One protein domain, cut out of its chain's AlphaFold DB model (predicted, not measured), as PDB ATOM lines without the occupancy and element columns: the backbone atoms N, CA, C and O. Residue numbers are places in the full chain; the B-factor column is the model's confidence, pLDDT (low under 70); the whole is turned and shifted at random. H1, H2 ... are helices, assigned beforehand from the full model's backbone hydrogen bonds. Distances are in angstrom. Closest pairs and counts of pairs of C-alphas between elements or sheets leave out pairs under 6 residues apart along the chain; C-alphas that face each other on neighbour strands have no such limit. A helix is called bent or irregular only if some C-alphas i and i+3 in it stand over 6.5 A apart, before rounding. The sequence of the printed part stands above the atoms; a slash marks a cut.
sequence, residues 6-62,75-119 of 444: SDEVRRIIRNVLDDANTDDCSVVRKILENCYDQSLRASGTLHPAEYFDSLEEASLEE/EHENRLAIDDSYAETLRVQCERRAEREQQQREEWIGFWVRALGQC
ATOM      1  N   SER A   6     143.489 152.101 121.873       90.56
ATOM      2  CA  SER A   6     142.531 151.002 122.064       90.56
ATOM      3  C   SER A   6     142.824 149.775 121.187       90.56
ATOM      4  O   SER A   6     142.641 148.639 121.640       90.56
ATOM      5  N   ASP A   7     143.330 149.975 119.971       92.12
ATOM      6  CA  ASP A   7     143.666 148.888 119.052       92.12
ATOM      7  C   ASP A   7     145.003 148.226 119.402       92.12
ATOM      8  O   ASP A   7     145.119 146.996 119.341       92.12
ATOM      9  N   GLU A   8     145.977 148.992 119.890       93.88
ATOM     10  CA  GLU A   8     147.250 148.490 120.408       93.88
ATOM     11  C   GLU A   8     147.023 147.620 121.644       93.88
ATOM     12  O   GLU A   8     147.581 146.523 121.735       93.88
ATOM     13  N   VAL A   9     146.160 148.062 122.565       92.81
ATOM     14  CA  VAL A   9     145.770 147.269 123.740       92.81
ATOM     15  C   VAL A   9     145.079 145.975 123.305       92.81
ATOM     16  O   VAL A   9     145.449 144.901 123.779       92.81
ATOM     17  N   ARG A  10     144.139 146.022 122.348       93.12
ATOM     18  CA  ARG A  10     143.504 144.806 121.796       93.12
ATOM     19  C   ARG A  10     144.519 143.857 121.166       93.12
ATOM     20  O   ARG A  10     144.391 142.645 121.326       93.12
ATOM     21  N   ARG A  11     145.519 144.381 120.456       93.38
ATOM     22  CA  ARG A  11     146.591 143.578 119.853       93.38
ATOM     23  C   ARG A  11     147.443 142.889 120.918       93.38
ATOM     24  O   ARG A  11     147.726 141.705 120.772       93.38
ATOM     25  N   ILE A  12     147.796 143.586 122.000       92.25
ATOM     26  CA  ILE A  12     148.513 142.988 123.138       92.25
ATOM     27  C   ILE A  12     147.683 141.864 123.764       92.25
ATOM     28  O   ILE A  12     148.216 140.782 123.994       92.25
ATOM     29  N   ILE A  13     146.383 142.088 123.980       91.25
ATOM     30  CA  ILE A  13     145.474 141.067 124.520       91.25
ATOM     31  C   ILE A  13     145.482 139.812 123.639       91.25
ATOM     32  O   ILE A  13     145.693 138.721 124.158       91.25
ATOM     33  N   ARG A  14     145.314 139.956 122.316       91.00
ATOM     34  CA  ARG A  14     145.348 138.814 121.381       91.00
ATOM     35  C   ARG A  14     146.673 138.060 121.455       91.00
ATOM     36  O   ARG A  14     146.660 136.855 121.653       91.00
ATOM     37  N   ASN A  15     147.799 138.772 121.413       90.25
ATOM     38  CA  ASN A  15     149.123 138.151 121.480       90.25
ATOM     39  C   ASN A  15     149.328 137.322 122.761       90.25
ATOM     40  O   ASN A  15     149.955 136.273 122.708       90.25
ATOM     41  N   VAL A  16     148.816 137.788 123.909       88.25
ATOM     42  CA  VAL A  16     148.918 137.048 125.181       88.25
ATOM     43  C   VAL A  16     147.985 135.832 125.213       88.25
ATOM     44  O   VAL A  16     148.324 134.828 125.834       88.25
ATOM     45  N   LEU A  17     146.819 135.913 124.567       87.56
ATOM     46  CA  LEU A  17     145.875 134.796 124.465       87.56
ATOM     47  C   LEU A  17     146.349 133.712 123.484       87.56
ATOM     48  O   LEU A  17     146.104 132.534 123.726       87.56
ATOM     49  N   ASP A  18     147.037 134.103 122.408       85.25
ATOM     50  CA  ASP A  18     147.545 133.188 121.380       85.25
ATOM     51  C   ASP A  18     148.810 132.421 121.829       85.25
ATOM     52  O   ASP A  18     149.135 131.371 121.266       85.25
ATOM     53  N   ASP A  19     149.525 132.908 122.850       78.44
ATOM     54  CA  ASP A  19     150.693 132.238 123.438       78.44
ATOM     55  C   ASP A  19     150.236 131.068 124.333       78.44
ATOM     56  O   ASP A  19     150.060 131.194 125.546       78.44
ATOM     57  N   ALA A  20     149.965 129.927 123.691       51.97
ATOM     58  CA  ALA A  20     149.402 128.705 124.266       51.97
ATOM     59  C   ALA A  20     150.292 128.072 125.359       51.97
ATOM     60  O   ALA A  20     151.015 127.106 125.126       51.97
ATOM     61  N   ASN A  21     150.251 128.632 126.568       58.22
ATOM     62  CA  ASN A  21     150.685 128.021 127.837       58.22
ATOM     63  C   ASN A  21     150.221 128.840 129.059       58.22
ATOM     64  O   ASN A  21     150.789 128.776 130.154       58.22
ATOM     65  N   THR A  22     149.217 129.687 128.870       53.81
ATOM     66  CA  THR A  22     148.673 130.563 129.896       53.81
ATOM     67  C   THR A  22     147.716 129.765 130.768       53.81
ATOM     68  O   THR A  22     146.605 129.463 130.363       53.81
ATOM     69  N   ASP A  23     148.153 129.427 131.983       58.94
ATOM     70  CA  ASP A  23     147.217 129.162 133.074       58.94
ATOM     71  C   ASP A  23     146.254 130.357 133.170       58.94
ATOM     72  O   ASP A  23     146.721 131.510 133.236       58.94
ATOM     73  N   ASP A  24     144.947 130.081 133.121       59.91
ATOM     74  CA  ASP A  24     143.860 131.065 133.012       59.91
ATOM     75  C   ASP A  24     143.975 132.154 134.092       59.91
ATOM     76  O   ASP A  24     143.705 133.329 133.833       59.91
ATOM     77  N   CYS A  25     144.487 131.798 135.276       60.22
ATOM     78  CA  CYS A  25     144.647 132.711 136.411       60.22
ATOM     79  C   CYS A  25     145.714 133.806 136.192       60.22
ATOM     80  O   CYS A  25     145.699 134.827 136.874       60.22
ATOM     81  N   SER A  26     146.627 133.638 135.225       76.81
ATOM     82  CA  SER A  26     147.751 134.565 134.986       76.81
ATOM     83  C   SER A  26     147.556 135.518 133.802       76.81
ATOM     84  O   SER A  26     148.387 136.405 133.573       76.81
ATOM     85  N   VAL A  27     146.483 135.342 133.023       87.06
ATOM     86  CA  VAL A  27     146.277 136.038 131.742       87.06
ATOM     87  C   VAL A  27     146.159 137.548 131.940       87.06
ATOM     88  O   VAL A  27     146.873 138.312 131.290       87.06
ATOM     89  N   VAL A  28     145.313 137.988 132.876       89.00
ATOM     90  CA  VAL A  28     145.082 139.420 133.138       89.00
ATOM     91  C   VAL A  28     146.369 140.102 133.594       89.00
ATOM     92  O   VAL A  28     146.737 141.140 133.042       89.00
ATOM     93  N   ARG A  29     147.108 139.494 134.532       89.75
ATOM     94  CA  ARG A  29     148.400 140.029 134.974       89.75
ATOM     95  C   ARG A  29     149.379 140.133 133.807       89.75
ATOM     96  O   ARG A  29     149.966 141.190 133.619       89.75
ATOM     97  N   LYS A  30     149.527 139.090 132.983       89.44
ATOM     98  CA  LYS A  30     150.426 139.117 131.812       89.44
ATOM     99  C   LYS A  30     150.058 140.212 130.810       89.44
ATOM    100  O   LYS A  30     150.961 140.848 130.269       89.44
ATOM    101  N   ILE A  31     148.768 140.454 130.568       91.62
ATOM    102  CA  ILE A  31     148.305 141.559 129.714       91.62
ATOM    103  C   ILE A  31     148.751 142.896 130.308       91.62
ATOM    104  O   ILE A  31     149.382 143.689 129.613       91.62
ATOM    105  N   LEU A  32     148.480 143.125 131.596       93.31
ATOM    106  CA  LEU A  32     148.847 144.366 132.280       93.31
ATOM    107  C   LEU A  32     150.367 144.581 132.323       93.31
ATOM    108  O   LEU A  32     150.824 145.696 132.079       93.31
ATOM    109  N   GLU A  33     151.153 143.527 132.571       92.94
ATOM    110  CA  GLU A  33     152.622 143.581 132.552       92.94
ATOM    111  C   GLU A  33     153.132 143.973 131.157       92.94
ATOM    112  O   GLU A  33     153.980 144.856 131.042       92.94
ATOM    113  N   ASN A  34     152.572 143.386 130.089       92.44
ATOM    114  CA  ASN A  34     152.922 143.751 128.715       92.44
ATOM    115  C   ASN A  34     152.525 145.194 128.383       92.44
ATOM    116  O   ASN A  34     153.316 145.911 127.775       92.44
ATOM    117  N   CYS A  35     151.329 145.640 128.775       94.44
ATOM    118  CA  CYS A  35     150.897 147.015 128.539       94.44
ATOM    119  C   CYS A  35     151.809 148.024 129.249       94.44
ATOM    120  O   CYS A  35     152.261 148.993 128.638       94.44
ATOM    121  N   TYR A  36     152.141 147.761 130.511       94.38
ATOM    122  CA  TYR A  36     153.080 148.575 131.271       94.38
ATOM    123  C   TYR A  36     154.460 148.623 130.604       94.38
ATOM    124  O   TYR A  36     154.992 149.708 130.364       94.38
ATOM    125  N   ASP A  37     155.010 147.476 130.210       91.69
ATOM    126  CA  ASP A  37     156.302 147.408 129.528       91.69
ATOM    127  C   ASP A  37     156.313 148.192 128.206       91.69
ATOM    128  O   ASP A  37     157.285 148.891 127.907       91.69
ATOM    129  N   GLN A  38     155.234 148.115 127.422       92.38
ATOM    130  CA  GLN A  38     155.075 148.880 126.181       92.38
ATOM    131  C   GLN A  38     154.928 150.384 126.443       92.38
ATOM    132  O   GLN A  38     155.352 151.177 125.610       92.38
ATOM    133  N   SER A  39     154.379 150.791 127.590       91.19
ATOM    134  CA  SER A  39     154.285 152.209 127.965       91.19
ATOM    135  C   SER A  39     155.629 152.828 128.364       91.19
ATOM    136  O   SER A  39     155.811 154.036 128.249       91.19
ATOM    137  N   LEU A  40     156.588 152.006 128.810       87.69
ATOM    138  CA  LEU A  40     157.896 152.457 129.294       87.69
ATOM    139  C   LEU A  40     159.014 152.421 128.251       87.69
ATOM    140  O   LEU A  40     160.046 153.071 128.435       87.69
ATOM    141  N   ARG A  41     158.889 151.586 127.218       85.75
ATOM    142  CA  ARG A  41     159.926 151.426 126.193       85.75
ATOM    143  C   ARG A  41     159.778 152.534 125.161       85.75
ATOM    144  O   ARG A  41     158.694 152.712 124.632       85.75
ATOM    145  N   ALA A  42     160.879 153.197 124.811       83.50
ATOM    146  CA  ALA A  42     160.881 154.228 123.769       83.50
ATOM    147  C   ALA A  42     160.371 153.709 122.410       83.50
ATOM    148  O   ALA A  42     159.798 154.464 121.646       83.50
ATOM    149  N   SER A  43     160.559 152.416 122.126       84.88
ATOM    150  CA  SER A  43     160.035 151.738 120.932       84.88
ATOM    151  C   SER A  43     158.736 150.961 121.196       84.88
ATOM    152  O   SER A  43     158.429 150.010 120.475       84.88
ATOM    153  N   GLY A  44     158.068 151.223 122.318       87.44
ATOM    154  CA  GLY A  44     156.861 150.519 122.720       87.44
ATOM    155  C   GLY A  44     155.619 151.152 122.108       87.44
ATOM    156  O   GLY A  44     155.509 152.367 122.026       87.44
ATOM    157  N   THR A  45     154.644 150.339 121.708       90.06
ATOM    158  CA  THR A  45     153.466 150.855 120.980       90.06
ATOM    159  C   THR A  45     152.448 151.562 121.870       90.06
ATOM    160  O   THR A  45     151.457 152.072 121.374       90.06
ATOM    161  N   LEU A  46     152.639 151.525 123.190       91.56
ATOM    162  CA  LEU A  46     151.836 152.283 124.156       91.56
ATOM    163  C   LEU A  46     152.634 153.446 124.750       91.56
ATOM    164  O   LEU A  46     152.252 153.986 125.795       91.56
ATOM    165  N   HIS A  47     153.784 153.770 124.154       89.50
ATOM    166  CA  HIS A  47     154.641 154.821 124.654       89.50
ATOM    167  C   HIS A  47     153.916 156.165 124.520       89.50
ATOM    168  O   HIS A  47     153.379 156.464 123.455       89.50
ATOM    169  N   PRO A  48     153.883 156.998 125.575       86.69
ATOM    170  CA  PRO A  48     153.092 158.218 125.541       86.69
ATOM    171  C   PRO A  48     153.537 159.224 124.468       86.69
ATOM    172  O   PRO A  48     152.715 160.043 124.081       86.69
ATOM    173  N   ALA A  49     154.777 159.150 123.959       85.88
ATOM    174  CA  ALA A  49     155.213 159.984 122.828       85.88
ATOM    175  C   ALA A  49     154.306 159.819 121.601       85.88
ATOM    176  O   ALA A  49     153.865 160.825 121.078       85.88
ATOM    177  N   GLU A  50     153.890 158.595 121.260       85.06
ATOM    178  CA  GLU A  50     152.998 158.336 120.113       85.06
ATOM    179  C   GLU A  50     151.687 159.139 120.201       85.06
ATOM    180  O   GLU A  50     151.168 159.629 119.201       85.06
ATOM    181  N   TYR A  51     151.172 159.332 121.421       85.50
ATOM    182  CA  TYR A  51     149.981 160.144 121.663       85.50
ATOM    183  C   TYR A  51     150.249 161.644 121.501       85.50
ATOM    184  O   TYR A  51     149.386 162.356 120.991       85.50
ATOM    185  N   PHE A  52     151.405 162.133 121.955       83.75
ATOM    186  CA  PHE A  52     151.767 163.549 121.830       83.75
ATOM    187  C   PHE A  52     152.153 163.915 120.402       83.75
ATOM    188  O   PHE A  52     151.672 164.929 119.917       83.75
ATOM    189  N   ASP A  53     152.915 163.060 119.726       81.88
ATOM    190  CA  ASP A  53     153.309 163.223 118.329       81.88
ATOM    191  C   ASP A  53     152.052 163.255 117.446       81.88
ATOM    192  O   ASP A  53     151.864 164.185 116.671       81.88
ATOM    193  N   SER A  54     151.100 162.338 117.669       79.19
ATOM    194  CA  SER A  54     149.805 162.363 116.969       79.19
ATOM    195  C   SER A  54     148.984 163.628 117.254       79.19
ATOM    196  O   SER A  54     148.287 164.126 116.375       79.19
ATOM    197  N   LEU A  55     149.003 164.141 118.492       80.44
ATOM    198  CA  LEU A  55     148.317 165.394 118.834       80.44
ATOM    199  C   LEU A  55     148.988 166.606 118.184       80.44
ATOM    200  O   LEU A  55     148.298 167.550 117.802       80.44
ATOM    201  N   GLU A  56     150.314 166.587 118.086       74.50
ATOM    202  CA  GLU A  56     151.110 167.597 117.398       74.50
ATOM    203  C   GLU A  56     150.825 167.600 115.907       74.50
ATOM    204  O   GLU A  56     150.439 168.638 115.377       74.50
ATOM    205  N   GLU A  57     150.912 166.447 115.252       72.56
ATOM    206  CA  GLU A  57     150.575 166.289 113.837       72.56
ATOM    207  C   GLU A  57     149.132 166.723 113.557       72.56
ATOM    208  O   GLU A  57     148.900 167.541 112.671       72.56
ATOM    209  N   ALA A  58     148.166 166.303 114.382       70.06
ATOM    210  CA  ALA A  58     146.776 166.741 114.242       70.06
ATOM    211  C   ALA A  58     146.598 168.258 114.437       70.06
ATOM    212  O   ALA A  58     145.705 168.853 113.839       70.06
ATOM    213  N   SER A  59     147.439 168.903 115.253       62.59
ATOM    214  CA  SER A  59     147.431 170.365 115.407       62.59
ATOM    215  C   SER A  59     148.033 171.111 114.210       62.59
ATOM    216  O   SER A  59     147.797 172.308 114.074       62.59
ATOM    217  N   LEU A  60     148.778 170.412 113.344       60.91
ATOM    218  CA  LEU A  60     149.320 170.935 112.088       60.91
ATOM    219  C   LEU A  60     148.372 170.712 110.892       60.91
ATOM    220  O   LEU A  60     148.543 171.354 109.859       60.91
ATOM    221  N   GLU A  61     147.381 169.818 111.008       51.38
ATOM    222  CA  GLU A  61     146.494 169.410 109.904       51.38
ATOM    223  C   GLU A  61     145.233 170.288 109.694       51.38
ATOM    224  O   GLU A  61     144.460 170.012 108.775       51.38
ATOM    225  N   GLU A  62     145.027 171.396 110.427       46.62
ATOM    226  CA  GLU A  62     143.940 172.356 110.126       46.62
ATOM    227  C   GLU A  62     144.334 173.847 110.220       46.62
ATOM    228  O   GLU A  62     144.745 174.303 111.287       46.62
ATOM    229  N   GLU A  75     157.918 187.811 110.528       54.53
ATOM    230  CA  GLU A  75     157.847 188.619 111.748       54.53
ATOM    231  C   GLU A  75     158.034 187.774 113.016       54.53
ATOM    232  O   GLU A  75     158.651 188.272 113.952       54.53
ATOM    233  N   HIS A  76     157.590 186.511 113.082       59.97
ATOM    234  CA  HIS A  76     157.802 185.653 114.262       59.97
ATOM    235  C   HIS A  76     159.293 185.388 114.526       59.97
ATOM    236  O   HIS A  76     159.778 185.630 115.636       59.97
ATOM    237  N   GLU A  77     160.043 184.963 113.503       57.22
ATOM    238  CA  GLU A  77     161.489 184.722 113.629       57.22
ATOM    239  C   GLU A  77     162.272 186.020 113.890       57.22
ATOM    240  O   GLU A  77     163.175 186.040 114.731       57.22
ATOM    241  N   ASN A  78     161.887 187.134 113.251       59.25
ATOM    242  CA  ASN A  78     162.496 188.438 113.524       59.25
ATOM    243  C   ASN A  78     162.171 188.948 114.939       59.25
ATOM    244  O   ASN A  78     163.041 189.514 115.599       59.25
ATOM    245  N   ARG A  79     160.955 188.731 115.455       58.94
ATOM    246  CA  ARG A  79     160.556 189.156 116.808       58.94
ATOM    247  C   ARG A  79     161.218 188.330 117.900       58.94
ATOM    248  O   ARG A  79     161.537 188.895 118.938       58.94
ATOM    249  N   LEU A  80     161.507 187.052 117.661       61.81
ATOM    250  CA  LEU A  80     162.310 186.245 118.586       61.81
ATOM    251  C   LEU A  80     163.736 186.784 118.765       61.81
ATOM    252  O   LEU A  80     164.320 186.606 119.832       61.81
ATOM    253  N   ALA A  81     164.286 187.450 117.745       62.84
ATOM    254  CA  ALA A  81     165.622 188.043 117.781       62.84
ATOM    255  C   ALA A  81     165.654 189.510 118.259       62.84
ATOM    256  O   ALA A  81     166.724 190.002 118.615       62.84
ATOM    257  N   ILE A  82     164.517 190.219 118.230       64.38
ATOM    258  CA  ILE A  82     164.436 191.675 118.468       64.38
ATOM    259  C   ILE A  82     163.659 192.023 119.753       64.38
ATOM    260  O   ILE A  82     163.953 193.039 120.381       64.38
ATOM    261  N   ASP A  83     162.675 191.211 120.150       77.19
ATOM    262  CA  ASP A  83     161.770 191.473 121.274       77.19
ATOM    263  C   ASP A  83     161.966 190.437 122.391       77.19
ATOM    264  O   ASP A  83     161.365 189.357 122.401       77.19
ATOM    265  N   ASP A  84     162.791 190.806 123.374       75.88
ATOM    266  CA  ASP A  84     163.078 189.993 124.561       75.88
ATOM    267  C   ASP A  84     161.800 189.593 125.325       75.88
ATOM    268  O   ASP A  84     161.723 188.500 125.885       75.88
ATOM    269  N   SER A  85     160.762 190.443 125.328       77.50
ATOM    270  CA  SER A  85     159.495 190.151 126.009       77.50
ATOM    271  C   SER A  85     158.676 189.095 125.264       77.50
ATOM    272  O   SER A  85     157.970 188.296 125.892       77.50
ATOM    273  N   TYR A  86     158.743 189.091 123.933       73.81
ATOM    274  CA  TYR A  86     158.091 188.089 123.096       73.81
ATOM    275  C   TYR A  86     158.791 186.732 123.203       73.81
ATOM    276  O   TYR A  86     158.129 185.719 123.447       73.81
ATOM    277  N   ALA A  87     160.126 186.724 123.112       74.06
ATOM    278  CA  ALA A  87     160.933 185.522 123.294       74.06
ATOM    279  C   ALA A  87     160.696 184.884 124.670       74.06
ATOM    280  O   ALA A  87     160.469 183.677 124.756       74.06
ATOM    281  N   GLU A  88     160.654 185.681 125.739       80.38
ATOM    282  CA  GLU A  88     160.364 185.180 127.085       80.38
ATOM    283  C   GLU A  88     158.947 184.592 127.196       80.38
ATOM    284  O   GLU A  88     158.754 183.521 127.772       80.38
ATOM    285  N   THR A  89     157.947 185.227 126.579       79.50
ATOM    286  CA  THR A  89     156.566 184.712 126.580       79.50
ATOM    287  C   THR A  89     156.466 183.357 125.877       79.50
ATOM    288  O   THR A  89     155.793 182.454 126.383       79.50
ATOM    289  N   LEU A  90     157.154 183.186 124.742       77.62
ATOM    290  CA  LEU A  90     157.190 181.912 124.024       77.62
ATOM    291  C   LEU A  90     157.915 180.834 124.841       77.62
ATOM    292  O   LEU A  90     157.417 179.715 124.944       77.62
ATOM    293  N   ARG A  91     159.040 181.170 125.485       80.31
ATOM    294  CA  ARG A  91     159.764 180.237 126.367       80.31
ATOM    295  C   ARG A  91     158.880 179.741 127.503       80.31
ATOM    296  O   ARG A  91     158.758 178.533 127.675       80.31
ATOM    297  N   VAL A  92     158.178 180.641 128.192       84.44
ATOM    298  CA  VAL A  92     157.233 180.278 129.261       84.44
ATOM    299  C   VAL A  92     156.103 179.381 128.738       84.44
ATOM    300  O   VAL A  92     155.664 178.464 129.434       84.44
ATOM    301  N   GLN A  93     155.605 179.611 127.519       79.56
ATOM    302  CA  GLN A  93     154.594 178.737 126.910       79.56
ATOM    303  C   GLN A  93     155.148 177.347 126.577       79.56
ATOM    304  O   GLN A  93     154.485 176.352 126.881       79.56
ATOM    305  N   CYS A  94     156.350 177.272 126.004       80.56
ATOM    306  CA  CYS A  94     157.046 176.016 125.730       80.56
ATOM    307  C   CYS A  94     157.322 175.236 127.021       80.56
ATOM    308  O   CYS A  94     157.054 174.038 127.073       80.56
ATOM    309  N   GLU A  95     157.767 175.906 128.085       85.50
ATOM    310  CA  GLU A  95     157.989 175.297 129.401       85.50
ATOM    311  C   GLU A  95     156.687 174.735 129.982       85.50
ATOM    312  O   GLU A  95     156.620 173.552 130.305       85.50
ATOM    313  N   ARG A  96     155.602 175.521 130.006       85.56
ATOM    314  CA  ARG A  96     154.282 175.049 130.473       85.56
ATOM    315  C   ARG A  96     153.730 173.893 129.645       85.56
ATOM    316  O   ARG A  96     152.942 173.083 130.138       85.56
ATOM    317  N   ARG A  97     154.039 173.859 128.351       82.00
ATOM    318  CA  ARG A  97     153.659 172.757 127.469       82.00
ATOM    319  C   ARG A  97     154.454 171.500 127.825       82.00
ATOM    320  O   ARG A  97     153.829 170.485 128.114       82.00
ATOM    321  N   ALA A  98     155.777 171.605 127.915       82.62
ATOM    322  CA  ALA A  98     156.654 170.506 128.307       82.62
ATOM    323  C   ALA A  98     156.303 169.949 129.701       82.62
ATOM    324  O   ALA A  98     156.267 168.735 129.891       82.62
ATOM    325  N   GLU A  99     155.967 170.812 130.665       86.06
ATOM    326  CA  GLU A  99     155.498 170.407 131.997       86.06
ATOM    327  C   GLU A  99     154.189 169.609 131.934       86.06
ATOM    328  O   GLU A  99     154.076 168.558 132.565       86.06
ATOM    329  N   ARG A 100     153.203 170.065 131.147       83.50
ATOM    330  CA  ARG A 100     151.930 169.343 130.965       83.50
ATOM    331  C   ARG A 100     152.129 167.994 130.284       83.50
ATOM    332  O   ARG A 100     151.503 167.016 130.688       83.50
ATOM    333  N   GLU A 101     152.983 167.935 129.269       84.19
ATOM    334  CA  GLU A 101     153.336 166.686 128.591       84.19
ATOM    335  C   GLU A 101     154.013 165.717 129.561       84.19
ATOM    336  O   GLU A 101     153.620 164.554 129.641       84.19
ATOM    337  N   GLN A 102     154.966 166.195 130.364       84.31
ATOM    338  CA  GLN A 102     155.630 165.391 131.387       84.31
ATOM    339  C   GLN A 102     154.643 164.876 132.443       84.31
ATOM    340  O   GLN A 102     154.659 163.687 132.764       84.31
ATOM    341  N   GLN A 103     153.736 165.724 132.928       85.38
ATOM    342  CA  GLN A 103     152.699 165.319 133.875       85.38
ATOM    343  C   GLN A 103     151.795 164.229 133.282       85.38
ATOM    344  O   GLN A 103     151.546 163.208 133.919       85.38
ATOM    345  N   GLN A 104     151.333 164.398 132.043       84.94
ATOM    346  CA  GLN A 104     150.491 163.401 131.380       84.94
ATOM    347  C   GLN A 104     151.245 162.085 131.107       84.94
ATOM    348  O   GLN A 104     150.653 161.008 131.218       84.94
ATOM    349  N   ARG A 105     152.553 162.140 130.806       86.62
ATOM    350  CA  ARG A 105     153.422 160.948 130.716       86.62
ATOM    351  C   ARG A 105     153.462 160.198 132.047       86.62
ATOM    352  O   ARG A 105     153.297 158.978 132.071       86.62
ATOM    353  N   GLU A 106     153.646 160.912 133.152       86.94
ATOM    354  CA  GLU A 106     153.659 160.331 134.500       86.94
ATOM    355  C   GLU A 106     152.294 159.760 134.897       86.94
ATOM    356  O   GLU A 106     152.219 158.659 135.443       86.94
ATOM    357  N   GLU A 107     151.199 160.444 134.565       88.88
ATOM    358  CA  GLU A 107     149.837 159.958 134.801       88.88
ATOM    359  C   GLU A 107     149.538 158.670 134.023       88.88
ATOM    360  O   GLU A 107     148.896 157.765 134.570       88.88
ATOM    361  N   TRP A 108     150.037 158.554 132.787       91.31
ATOM    362  CA  TRP A 108     149.895 157.357 131.958       91.31
ATOM    363  C   TRP A 108     150.654 156.157 132.516       91.31
ATOM    364  O   TRP A 108     150.090 155.071 132.654       91.31
ATOM    365  N   ILE A 109     151.914 156.352 132.904       90.44
ATOM    366  CA  ILE A 109     152.701 155.297 133.553       90.44
ATOM    367  C   ILE A 109     152.042 154.920 134.888       90.44
ATOM    368  O   ILE A 109     151.828 153.740 135.174       90.44
ATOM    369  N   GLY A 110     151.638 155.917 135.679       90.25
ATOM    370  CA  GLY A 110     150.950 155.724 136.951       90.25
ATOM    371  C   GLY A 110     149.618 154.982 136.819       90.25
ATOM    372  O   GLY A 110     149.251 154.232 137.723       90.25
ATOM    373  N   PHE A 111     148.896 155.138 135.704       92.69
ATOM    374  CA  PHE A 111     147.694 154.355 135.409       92.69
ATOM    375  C   PHE A 111     148.008 152.856 135.339       92.69
ATOM    376  O   PHE A 111     147.351 152.071 136.026       92.69
ATOM    377  N   TRP A 112     149.042 152.462 134.592       93.19
ATOM    378  CA  TRP A 112     149.440 151.057 134.468       93.19
ATOM    379  C   TRP A 112     149.993 150.477 135.772       93.19
ATOM    380  O   TRP A 112     149.658 149.346 136.122       93.19
ATOM    381  N   VAL A 113     150.760 151.263 136.536       92.12
ATOM    382  CA  VAL A 113     151.229 150.865 137.876       92.12
ATOM    383  C   VAL A 113     150.044 150.577 138.806       92.12
ATOM    384  O   VAL A 113     150.022 149.546 139.478       92.12
ATOM    385  N   ARG A 114     149.020 151.444 138.818       91.50
ATOM    386  CA  ARG A 114     147.797 151.220 139.609       91.50
ATOM    387  C   ARG A 114     147.022 149.993 139.135       91.50
ATOM    388  O   ARG A 114     146.574 149.216 139.972       91.50
ATOM    389  N   ALA A 115     146.890 149.801 137.822       91.75
ATOM    390  CA  ALA A 115     146.202 148.643 137.257       91.75
ATOM    391  C   ALA A 115     146.873 147.323 137.675       91.75
ATOM    392  O   ALA A 115     146.188 146.389 138.084       91.75
ATOM    393  N   LEU A 116     148.210 147.268 137.651       91.25
ATOM    394  CA  LEU A 116     148.989 146.118 138.123       91.25
ATOM    395  C   LEU A 116     148.785 145.838 139.619       91.25
ATOM    396  O   LEU A 116     148.550 144.691 140.001       91.25
ATOM    397  N   GLY A 117     148.817 146.872 140.466       88.06
ATOM    398  CA  GLY A 117     148.596 146.726 141.910       88.06
ATOM    399  C   GLY A 117     147.161 146.329 142.293       88.06
ATOM    400  O   GLY A 117     146.941 145.762 143.363       88.06
ATOM    401  N   GLN A 118     146.188 146.601 141.418       87.06
ATOM    402  CA  GLN A 118     144.765 146.290 141.609       87.06
ATOM    403  C   GLN A 118     144.305 145.023 140.878       87.06
ATOM    404  O   GLN A 118     143.111 144.721 140.889       87.06
ATOM    405  N   CYS A 119     145.222 144.270 140.265       86.44
ATOM    406  CA  CYS A 119     144.894 142.994 139.641       86.44
ATOM    407  C   CYS A 119     144.206 142.069 140.678       86.44
ATOM    408  O   CYS A 119     144.782 141.853 141.750       86.44
TER     409      CYS A 119
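What this domain is: This is residues 6 to 62 and 75 to 119 of the 444 residues of an uncharacterized protein of Aspergillus lacticoffeatus (strain CBS 101883) (UniProt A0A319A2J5). One long helix, H5, makes most of a rod; H2 lies alongside its last part, and H1 folds back on H2 away from H5. H3 leads off from H5, and residues 53 to 62, of which 53 to 60 belong to H3, stick out free; short H4 makes a corner at the beginning of H5. The printed part has 102 residues with five named helices, H1 to H5, and no named strand: all helix. It is extended, with a radius of gyration of the C-alphas of 19.9 A and spans of 66 by 28 by 19 A.

How they stand to each other: H1, residues 6 to 18, and H2, residues 24 to 40, form a helical hairpin; they touch at a steep tilt of 44 degrees, opposite ways, the closest C-alphas being those of Ile 13 and Ile 31, 5.9 A apart. H2 is irregular: C-alphas 25 and 28 are 7.5 A apart. The hub is H5, residues 84 to 117, which with residues 108 to 116 alone touches H2 at a shallow tilt of 15 degrees, opposite ways; the closest C-alphas, of Tyr 36 and Trp 112, are 5.4 A apart. H3, residues 48 to 60, only just touches H5, with 3 pairs of C-alphas within 8 A; the closest are those of Pro 48 and Arg 105, 5.9 A apart. H4, residues 75 to 82, and H5 touch only at the corner, about perpendicular at 74 degrees, with C-alphas 80 and 87 the closest at 5.0 A. H1 and H5 are apart. Every O i to N i+4 pair is within hydrogen-bond range in H1, H3 and H5, against 11 of 13 in H2 and 3 of 4 in H4.

Where its parts are: H1 begins at C-alpha 6 (142.531, 151.002, 122.064). H2 is 25.9 A long and H5 48.8 A, ending at C-alpha 117 (148.596, 146.726, 141.910).

The domain as a whole: Residues 63 to 74 are not printed; C-alphas 62 and 75 are 21.5 A apart across the cut. Confidence is under 70 at residues 20 to 25, 59 to 62 and 75 to 82.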